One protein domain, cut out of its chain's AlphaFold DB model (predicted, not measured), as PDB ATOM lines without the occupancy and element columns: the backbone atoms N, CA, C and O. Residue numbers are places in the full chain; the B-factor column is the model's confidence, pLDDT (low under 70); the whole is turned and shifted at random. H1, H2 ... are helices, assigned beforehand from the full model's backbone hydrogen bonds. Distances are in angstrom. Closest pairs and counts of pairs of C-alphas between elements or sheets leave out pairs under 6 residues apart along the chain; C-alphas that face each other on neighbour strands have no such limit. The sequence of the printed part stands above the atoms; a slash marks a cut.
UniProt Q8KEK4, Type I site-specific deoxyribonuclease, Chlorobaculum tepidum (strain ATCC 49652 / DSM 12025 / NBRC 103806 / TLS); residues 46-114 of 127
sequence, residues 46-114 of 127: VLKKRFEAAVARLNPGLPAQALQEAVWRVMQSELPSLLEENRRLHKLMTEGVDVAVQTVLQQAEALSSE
ATOM      1  N   VAL A  46     -20.179 -27.836  11.928       91.12
ATOM      2  CA  VAL A  46     -19.598 -29.128  12.317       91.12
ATOM      3  C   VAL A  46     -20.370 -30.271  11.669       91.12
ATOM      4  O   VAL A  46     -21.569 -30.419  11.880       91.12
ATOM      5  N   LEU A  47     -19.661 -31.147  10.954       93.75
ATOM      6  CA  LEU A  47     -20.216 -32.396  10.427       93.75
ATOM      7  C   LEU A  47     -20.367 -33.414  11.564       93.75
ATOM      8  O   LEU A  47     -19.470 -34.227  11.813       93.75
ATOM      9  N   LYS A  48     -21.493 -33.353  12.281       92.69
ATOM     10  CA  LYS A  48     -21.721 -34.080  13.540       92.69
ATOM     11  C   LYS A  48     -21.427 -35.578  13.444       92.69
ATOM     12  O   LYS A  48     -20.688 -36.108  14.268       92.69
ATOM     13  N   LYS A  49     -21.922 -36.254  12.403       93.00
ATOM     14  CA  LYS A  49     -21.701 -37.702  12.207       93.00
ATOM     15  C   LYS A  49     -20.216 -38.042  12.036       93.00
ATOM     16  O   LYS A  49     -19.732 -39.009  12.623       93.00
ATOM     17  N   ARG A  50     -19.473 -37.239  11.260       94.38
ATOM     18  CA  ARG A  50     -18.019 -37.412  11.097       94.38
ATOM     19  C   ARG A  50     -17.283 -37.147  12.402       94.38
ATOM     20  O   ARG A  50     -16.348 -37.875  12.724       94.38
ATOM     21  N   PHE A  51     -17.710 -36.130  13.146       94.69
ATOM     22  CA  PHE A  51     -17.127 -35.791  14.436       94.69
ATOM     23  C   PHE A  51     -17.316 -36.919  15.459       94.69
ATOM     24  O   PHE A  51     -16.332 -37.393  16.019       94.69
ATOM     25  N   GLU A  52     -18.536 -37.433  15.624       95.38
ATOM     26  CA  GLU A  52     -18.835 -38.574  16.502       95.38
ATOM     27  C   GLU A  52     -18.014 -39.818  16.125       95.38
ATOM     28  O   GLU A  52     -17.385 -40.442  16.984       95.38
ATOM     29  N   ALA A  53     -17.947 -40.144  14.830       95.38
ATOM     30  CA  ALA A  53     -17.142 -41.257  14.337       95.38
ATOM     31  C   ALA A  53     -15.638 -41.056  14.600       95.38
ATOM     32  O   ALA A  53     -14.937 -42.003  14.959       95.38
ATOM     33  N   ALA A  54     -15.129 -39.830  14.449       95.12
ATOM     34  CA  ALA A  54     -13.740 -39.501  14.743       95.12
ATOM     35  C   ALA A  54     -13.435 -39.621  16.242       95.12
ATOM     36  O   ALA A  54     -12.426 -40.227  16.598       95.12
ATOM     37  N   VAL A  55     -14.317 -39.116  17.110       95.25
ATOM     38  CA  VAL A  55     -14.183 -39.224  18.570       95.25
ATOM     39  C   VAL A  55     -14.139 -40.691  19.002       95.25
ATOM     40  O   VAL A  55     -13.236 -41.070  19.748       95.25
ATOM     41  N   ALA A  56     -15.032 -41.534  18.476       95.69
ATOM     42  CA  ALA A  56     -15.033 -42.969  18.759       95.69
ATOM     43  C   ALA A  56     -13.771 -43.677  18.236       95.69
ATOM     44  O   ALA A  56     -13.166 -44.480  18.946       95.69
ATOM     45  N   ARG A  57     -13.335 -43.353  17.012       96.25
ATOM     46  CA  ARG A  57     -12.136 -43.939  16.392       96.25
ATOM     47  C   ARG A  57     -10.853 -43.594  17.147       96.25
ATOM     48  O   ARG A  57      -9.967 -44.436  17.244       96.25
ATOM     49  N   LEU A  58     -10.737 -42.361  17.637       94.25
ATOM     50  CA  LEU A  58      -9.556 -41.894  18.366       94.25
ATOM     51  C   LEU A  58      -9.516 -42.407  19.813       94.25
ATOM     52  O   LEU A  58      -8.435 -42.498  20.385       94.25
ATOM     53  N   ASN A  59     -10.666 -42.776  20.388       93.88
ATOM     54  CA  ASN A  59     -10.788 -43.155  21.797       93.88
ATOM     55  C   ASN A  59     -11.465 -44.530  21.994       93.88
ATOM     56  O   ASN A  59     -12.476 -44.621  22.695       93.88
ATOM     57  N   PRO A  60     -10.921 -45.630  21.436       92.50
ATOM     58  CA  PRO A  60     -11.579 -46.943  21.450       92.50
ATOM     59  C   PRO A  60     -11.723 -47.572  22.849       92.50
ATOM     60  O   PRO A  60     -12.491 -48.513  23.019       92.50
ATOM     61  N   GLY A  61     -10.974 -47.089  23.844       89.06
ATOM     62  CA  GLY A  61     -10.997 -47.607  25.217       89.06
ATOM     63  C   GLY A  61     -12.000 -46.924  26.150       89.06
ATOM     64  O   GLY A  61     -12.116 -47.340  27.302       89.06
ATOM     65  N   LEU A  62     -12.694 -45.874  25.699       90.25
ATOM     66  CA  LEU A  62     -13.637 -45.140  26.541       90.25
ATOM     67  C   LEU A  62     -15.063 -45.698  26.416       90.25
ATOM     68  O   LEU A  62     -15.487 -46.075  25.321       90.25
ATOM     69  N   PRO A  63     -15.846 -45.714  27.512       91.31
ATOM     70  CA  PRO A  63     -17.260 -46.064  27.452       91.31
ATOM     71  C   PRO A  63     -18.043 -45.127  26.528       91.31
ATOM     72  O   PRO A  63     -17.789 -43.922  26.497       91.31
ATOM     73  N   ALA A  64     -19.067 -45.655  25.854       90.31
ATOM     74  CA  ALA A  64     -19.916 -44.874  24.947       90.31
ATOM     75  C   ALA A  64     -20.517 -43.622  25.614       90.31
ATOM     76  O   ALA A  64     -20.595 -42.572  24.983       90.31
ATOM     77  N   GLN A  65     -20.873 -43.708  26.899       90.62
ATOM     78  CA  GLN A  65     -21.392 -42.575  27.668       90.62
ATOM     79  C   GLN A  65     -20.371 -41.431  27.791       90.62
ATOM     80  O   GLN A  65     -20.735 -40.272  27.622       90.62
ATOM     81  N   ALA A  66     -19.094 -41.752  28.020       92.00
ATOM     82  CA  ALA A  66     -18.028 -40.755  28.108       92.00
ATOM     83  C   ALA A  66     -17.756 -40.108  26.739       92.00
ATOM     84  O   ALA A  66     -17.557 -38.900  26.650       92.00
ATOM     85  N   LEU A  67     -17.813 -40.890  25.653       94.12
ATOM     86  CA  LEU A  67     -17.695 -40.358  24.290       94.12
ATOM     87  C   LEU A  67     -18.851 -39.406  23.951       94.12
ATOM     88  O   LEU A  67     -18.622 -38.337  23.392       94.12
ATOM     89  N   GLN A  68     -20.082 -39.771  24.317       93.88
ATOM     90  CA  GLN A  68     -21.263 -38.926  24.125       93.88
ATOM     91  C   GLN A  68     -21.180 -37.634  24.941       93.88
ATOM     92  O   GLN A  68     -21.492 -36.567  24.417       93.88
ATOM     93  N   GLU A  69     -20.721 -37.712  26.192       93.81
ATOM     94  CA  GLU A  69     -20.489 -36.535  27.029       93.81
ATOM     95  C   GLU A  69     -19.443 -35.604  26.398       93.81
ATOM     96  O   GLU A  69     -19.668 -34.397  26.313       93.81
ATOM     97  N   ALA A  70     -18.338 -36.159  25.887       94.31
ATOM     98  CA  ALA A  70     -17.303 -35.379  25.218       94.31
ATOM     99  C   ALA A  70     -17.844 -34.665  23.972       94.31
ATOM    100  O   ALA A  70     -17.630 -33.465  23.802       94.31
ATOM    101  N   VAL A  71     -18.583 -35.389  23.122       95.12
ATOM    102  CA  VAL A  71     -19.218 -34.817  21.927       95.12
ATOM    103  C   VAL A  71     -20.168 -33.690  22.318       95.12
ATOM    104  O   VAL A  71     -20.103 -32.612  21.734       95.12
ATOM    105  N   TRP A  72     -21.017 -33.907  23.323       94.25
ATOM    106  CA  TRP A  72     -21.979 -32.907  23.779       94.25
ATOM    107  C   TRP A  72     -21.296 -31.622  24.269       94.25
ATOM    108  O   TRP A  72     -21.669 -30.537  23.826       94.25
ATOM    109  N   ARG A  73     -20.246 -31.732  25.095       93.25
ATOM    110  CA  ARG A  73     -19.492 -30.573  25.614       93.25
ATOM    111  C   ARG A  73     -18.808 -29.753  24.515       93.25
ATOM    112  O   ARG A  73     -18.726 -28.529  24.612       93.25
ATOM    113  N   VAL A  74     -18.310 -30.414  23.468       94.00
ATOM    114  CA  VAL A  74     -17.695 -29.724  22.322       94.00
ATOM    115  C   VAL A  74     -18.757 -29.055  21.452       94.00
ATOM    116  O   VAL A  74     -18.566 -27.923  21.028       94.00
ATOM    117  N   MET A  75     -19.884 -29.723  21.204       92.19
ATOM    118  CA  MET A  75     -20.937 -29.210  20.320       92.19
ATOM    119  C   MET A  75     -21.766 -28.080  20.943       92.19
ATOM    120  O   MET A  75     -22.412 -27.324  20.219       92.19
ATOM    121  N   GLN A  76     -21.789 -27.964  22.271       91.00
ATOM    122  CA  GLN A  76     -22.534 -26.914  22.951       91.00
ATOM    123  C   GLN A  76     -21.848 -25.556  22.779       91.00
ATOM    124  O   GLN A  76     -20.695 -25.398  23.167       91.00
ATOM    125  N   SER A  77     -22.581 -24.561  22.272       87.94
ATOM    126  CA  SER A  77     -22.156 -23.160  22.332       87.94
ATOM    127  C   SER A  77     -22.394 -22.628  23.743       87.94
ATOM    128  O   SER A  77     -23.534 -22.605  24.210       87.94
ATOM    129  N   GLU A  78     -21.336 -22.200  24.426       88.62
ATOM    130  CA  GLU A  78     -21.430 -21.725  25.814       88.62
ATOM    131  C   GLU A  78     -21.319 -20.205  25.920       88.62
ATOM    132  O   GLU A  78     -21.917 -19.600  26.811       88.62
ATOM    133  N   LEU A  79     -20.571 -19.578  25.009       90.75
ATOM    134  CA  LEU A  79     -20.256 -18.158  25.062       90.75
ATOM    135  C   LEU A  79     -20.900 -17.402  23.889       90.75
ATOM    136  O   LEU A  79     -20.885 -17.879  22.755       90.75
ATOM    137  N   PRO A  80     -21.449 -16.195  24.124       89.50
ATOM    138  CA  PRO A  80     -22.082 -15.396  23.072       89.50
ATOM    139  C   PRO A  80     -21.065 -14.750  22.118       89.50
ATOM    140  O   PRO A  80     -21.421 -14.326  21.020       89.50
ATOM    141  N   SER A  81     -19.801 -14.634  22.535       95.38
ATOM    142  CA  SER A  81     -18.719 -14.069  21.730       95.38
ATOM    143  C   SER A  81     -18.036 -15.161  20.918       95.38
ATOM    144  O   SER A  81     -17.420 -16.057  21.491       95.38
ATOM    145  N   LEU A  82     -18.051 -15.040  19.586       92.31
ATOM    146  CA  LEU A  82     -17.385 -15.993  18.685       92.31
ATOM    147  C   LEU A  82     -15.897 -16.170  19.007       92.31
ATOM    148  O   LEU A  82     -15.365 -17.270  18.891       92.31
ATOM    149  N   LEU A  83     -15.214 -15.098  19.422       96.25
ATOM    150  CA  LEU A  83     -13.793 -15.165  19.760       96.25
ATOM    151  C   LEU A  83     -13.556 -15.946  21.056       96.25
ATOM    152  O   LEU A  83     -12.605 -16.720  21.147       96.25
ATOM    153  N   GLU A  84     -14.394 -15.729  22.067       96.19
ATOM    154  CA  GLU A  84     -14.274 -16.444  23.339       96.19
ATOM    155  C   GLU A  84     -14.683 -17.909  23.177       96.19
ATOM    156  O   GLU A  84     -13.986 -18.795  23.669       96.19
ATOM    157  N   GLU A  85     -15.737 -18.169  22.403       94.69
ATOM    158  CA  GLU A  85     -16.197 -19.512  22.060       94.69
ATOM    159  C   GLU A  85     -15.132 -20.286  21.270       94.69
ATOM    160  O   GLU A  85     -14.820 -21.430  21.594       94.69
ATOM    161  N   ASN A  86     -14.473 -19.644  20.298       94.12
ATOM    162  CA  ASN A  86     -13.363 -20.252  19.569       94.12
ATOM    163  C   ASN A  86     -12.185 -20.602  20.493       94.12
ATOM    164  O   ASN A  86     -11.617 -21.687  20.374       94.12
ATOM    165  N   ARG A  87     -11.845 -19.731  21.456       95.75
ATOM    166  CA  ARG A  87     -10.807 -20.024  22.461       95.75
ATOM    167  C   ARG A  87     -11.194 -21.194  23.364       95.75
ATOM    168  O   ARG A  87     -10.330 -22.016  23.664       95.75
ATOM    169  N   ARG A  88     -12.463 -21.288  23.778       95.44
ATOM    170  CA  ARG A  88     -12.990 -22.422  24.557       95.44
ATOM    171  C   ARG A  88     -12.836 -23.726  23.774       95.44
ATOM    172  O   ARG A  88     -12.218 -24.660  24.278       95.44
ATOM    173  N   LEU A  89     -13.314 -23.764  22.529       94.38
ATOM    174  CA  LEU A  89     -13.211 -24.933  21.650       94.38
ATOM    175  C   LEU A  89     -11.756 -25.327  21.382       94.38
ATOM    176  O   LEU A  89     -11.406 -26.499  21.500       94.38
ATOM    177  N   HIS A  90     -10.888 -24.355  21.096       95.06
ATOM    178  CA  HIS A  90      -9.460 -24.604  20.919       95.06
ATOM    179  C   HIS A  90      -8.850 -25.243  22.170       95.06
ATOM    180  O   HIS A  90      -8.126 -26.227  22.058       95.06
ATOM    181  N   LYS A  91      -9.178 -24.729  23.364       95.81
ATOM    182  CA  LYS A  91      -8.717 -25.302  24.632       95.81
ATOM    183  C   LYS A  91      -9.158 -26.760  24.780       95.81
ATOM    184  O   LYS A  91      -8.321 -27.604  25.077       95.81
ATOM    185  N   LEU A  92     -10.427 -27.069  24.501       94.81
ATOM    186  CA  LEU A  92     -10.937 -28.446  24.522       94.81
ATOM    187  C   LEU A  92     -10.198 -29.361  23.533       94.81
ATOM    188  O   LEU A  92      -9.927 -30.518  23.841       94.81
ATOM    189  N   MET A  93      -9.837 -28.850  22.353       91.12
ATOM    190  CA  MET A  93      -9.093 -29.618  21.350       91.12
ATOM    191  C   MET A  93      -7.633 -29.869  21.745       91.12
ATOM    192  O   MET A  93      -7.092 -30.920  21.408       91.12
ATOM    193  N   THR A  94      -6.983 -28.919  22.425       95.12
ATOM    194  CA  THR A  94      -5.558 -29.029  22.784       95.12
ATOM    195  C   THR A  94      -5.311 -29.671  24.140       95.12
ATOM    196  O   THR A  94      -4.298 -30.343  24.316       95.12
ATOM    197  N   GLU A  95      -6.201 -29.446  25.104       95.88
ATOM    198  CA  GLU A  95      -6.062 -29.928  26.483       95.88
ATOM    199  C   GLU A  95      -6.938 -31.157  26.766       95.88
ATOM    200  O   GLU A  95      -6.694 -31.875  27.732       95.88
ATOM    201  N   GLY A  96      -7.908 -31.443  25.895       93.31
ATOM    202  CA  GLY A  96      -8.867 -32.528  26.059       93.31
ATOM    203  C   GLY A  96     -10.187 -32.071  26.679       93.31
ATOM    204  O   GLY A  96     -10.368 -30.919  27.077       93.31
ATOM    205  N   VAL A  97     -11.139 -33.004  26.731       93.44
ATOM    206  CA  VAL A  97     -12.472 -32.789  27.300       93.44
ATOM    207  C   VAL A  97     -12.599 -33.623  28.564       93.44
ATOM    208  O   VAL A  97     -12.532 -34.851  28.506       93.44
ATOM    209  N   ASP A  98     -12.813 -32.963  29.698       91.56
ATOM    210  CA  ASP A  98     -13.067 -33.655  30.959       91.56
ATOM    211  C   ASP A  98     -14.404 -34.399  30.881       91.56
ATOM    212  O   ASP A  98     -15.437 -33.788  30.619       91.56
ATOM    213  N   VAL A  99     -14.403 -35.709  31.114       90.25
ATOM    214  CA  VAL A  99     -15.616 -36.542  31.124       90.25
ATOM    215  C   VAL A  99     -15.587 -37.512  32.295       90.25
ATOM    216  O   VAL A  99     -14.521 -37.964  32.719       90.25
ATOM    217  N   ALA A 100     -16.760 -37.839  32.834       81.94
ATOM    218  CA  ALA A 100     -16.855 -38.775  33.944       81.94
ATOM    219  C   ALA A 100     -16.828 -40.220  33.423       81.94
ATOM    220  O   ALA A 100     -17.712 -40.658  32.689       81.94
ATOM    221  N   VAL A 101     -15.821 -40.998  33.831       78.12
ATOM    222  CA  VAL A 101     -15.722 -42.421  33.477       78.12
ATOM    223  C   VAL A 101     -16.231 -43.264  34.650       78.12
ATOM    224  O   VAL A 101     -15.555 -43.412  35.668       78.12
ATOM    225  N   GLN A 102     -17.431 -43.840  34.508       65.19
ATOM    226  CA  GLN A 102     -18.125 -44.623  35.551       65.19
ATOM    227  C   GLN A 102     -17.330 -45.856  36.050       65.19
ATOM    228  O   GLN A 102     -17.639 -46.413  37.104       65.19
ATOM    229  N   THR A 103     -16.281 -46.281  35.335       60.16
ATOM    230  CA  THR A 103     -15.463 -47.465  35.656       60.16
ATOM    231  C   THR A 103     -14.823 -47.410  37.048       60.16
ATOM    232  O   THR A 103     -14.708 -48.445  37.701       60.16
ATOM    233  N   VAL A 104     -14.454 -46.224  37.546       56.78
ATOM    234  CA  VAL A 104     -13.740 -46.106  38.832       56.78
ATOM    235  C   VAL A 104     -14.655 -46.407  40.022       56.78
ATOM    236  O   VAL A 104     -14.228 -47.048  40.981       56.78
ATOM    237  N   LEU A 105     -15.928 -46.005  39.959       56.44
ATOM    238  CA  LEU A 105     -16.863 -46.184  41.073       56.44
ATOM    239  C   LEU A 105     -17.288 -47.643  41.241       56.44
ATOM    240  O   LEU A 105     -17.326 -48.133  42.362       56.44
ATOM    241  N   GLN A 106     -17.513 -48.365  40.140       59.06
ATOM    242  CA  GLN A 106     -17.884 -49.781  40.207       59.06
ATOM    243  C   GLN A 106     -16.720 -50.671  40.660       59.06
ATOM    244  O   GLN A 106     -16.936 -51.619  41.408       59.06
ATOM    245  N   GLN A 107     -15.482 -50.356  40.261       58.25
ATOM    246  CA  GLN A 107     -14.296 -51.059  40.762       58.25
ATOM    247  C   GLN A 107     -14.047 -50.759  42.246       58.25
ATOM    248  O   GLN A 107     -13.759 -51.676  43.010       58.25
ATOM    249  N   ALA A 108     -14.211 -49.504  42.677       60.84
ATOM    250  CA  ALA A 108     -14.090 -49.128  44.084       60.84
ATOM    251  C   ALA A 108     -15.192 -49.756  44.961       60.84
ATOM    252  O   ALA A 108     -14.892 -50.247  46.047       60.84
ATOM    253  N   GLU A 109     -16.447 -49.798  44.502       64.06
ATOM    254  CA  GLU A 109     -17.547 -50.471  45.209       64.06
ATOM    255  C   GLU A 109     -17.376 -51.992  45.260       64.06
ATOM    256  O   GLU A 109     -17.657 -52.598  46.296       64.06
ATOM    257  N   ALA A 110     -16.885 -52.609  44.180       61.34
ATOM    258  CA  ALA A 110     -16.598 -54.040  44.146       61.34
ATOM    259  C   ALA A 110     -15.487 -54.409  45.143       61.34
ATOM    260  O   ALA A 110     -15.679 -55.301  45.968       61.34
ATOM    261  N   LEU A 111     -14.379 -53.661  45.150       65.06
ATOM    262  CA  LEU A 111     -13.268 -53.867  46.089       65.06
ATOM    263  C   LEU A 111     -13.653 -53.548  47.544       65.06
ATOM    264  O   LEU A 111     -13.192 -54.210  48.472       65.06
ATOM    265  N   SER A 112     -14.520 -52.555  47.760       68.62
ATOM    266  CA  SER A 112     -15.058 -52.212  49.085       68.62
ATOM    267  C   SER A 112     -15.989 -53.308  49.623       68.62
ATOM    268  O   SER A 112     -15.944 -53.650  50.805       68.62
ATOM    269  N   SER A 113     -16.798 -53.911  48.745       65.94
ATOM    270  CA  SER A 113     -17.722 -54.995  49.102       65.94
ATOM    271  C   SER A 113     -17.006 -56.326  49.355       65.94
ATOM    272  O   SER A 113     -17.422 -57.080  50.233       65.94
ATOM    273  N   GLU A 114     -15.910 -56.606  48.644       68.25
ATOM    274  CA  GLU A 114     -15.080 -57.802  48.861       68.25
ATOM    275  C   GLU A 114     -14.333 -57.789  50.205       68.25
ATOM    276  O   GLU A 114     -14.088 -58.849  50.782       68.25
TER     277      GLU A 114
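This is residues 46 to 114 of the 127 residues of the protein "Type I site-specific deoxyribonuclease" of Chlorobaculum tepidum (strain ATCC 49652 / DSM 12025 / NBRC 103806 / TLS) (UniProt Q8KEK4). Helices H3, H2 and H1 make a small zigzag body, each running back against the next, and residues 104 to 114 of H4 stick out from it as an arm. The printed part has 69 residues with four named helices, H1 to H4 along the chain, and no named strand: all helix. It is loose, with a radius of gyration of the C-alphas of 15.2 A, and spans 52 by 23 by 17 A.

H3, residues 82 to 95, measures 19.6 A from first to last C-alpha; H2, residues 64 to 75, 16.4 A. H1, residues 48 to 58, 15.2 A, begins at C-alpha 48 (-21.721, -34.080, 13.540). H4, residues 103 to 114, 16.8 A, ends at C-alpha 114 (-15.080, -57.802, 48.861).

H3 and H2 are close but not clearly touching, closest C-alphas Leu 89 and Val 74, 6.6 A, at a shallow tilt of 32 degrees, opposite ways. H2, with residues 67 to 71 alone, touches H1, closest C-alphas Val 71 and Glu 52, 6.6 A, at a steep tilt of 51 degrees, opposite ways. H1 and H3 are apart; H4 is apart from H1, H2 and H3. In H1, H2, H3 and H4 every O i to N i+4 pair is within hydrogen-bond range.

The C-alphas farthest apart, Leu 83 and Glu 114, are 51.6 A apart. The printed part has no cut and no long link. Residues 102 to 114 have pLDDT under 70.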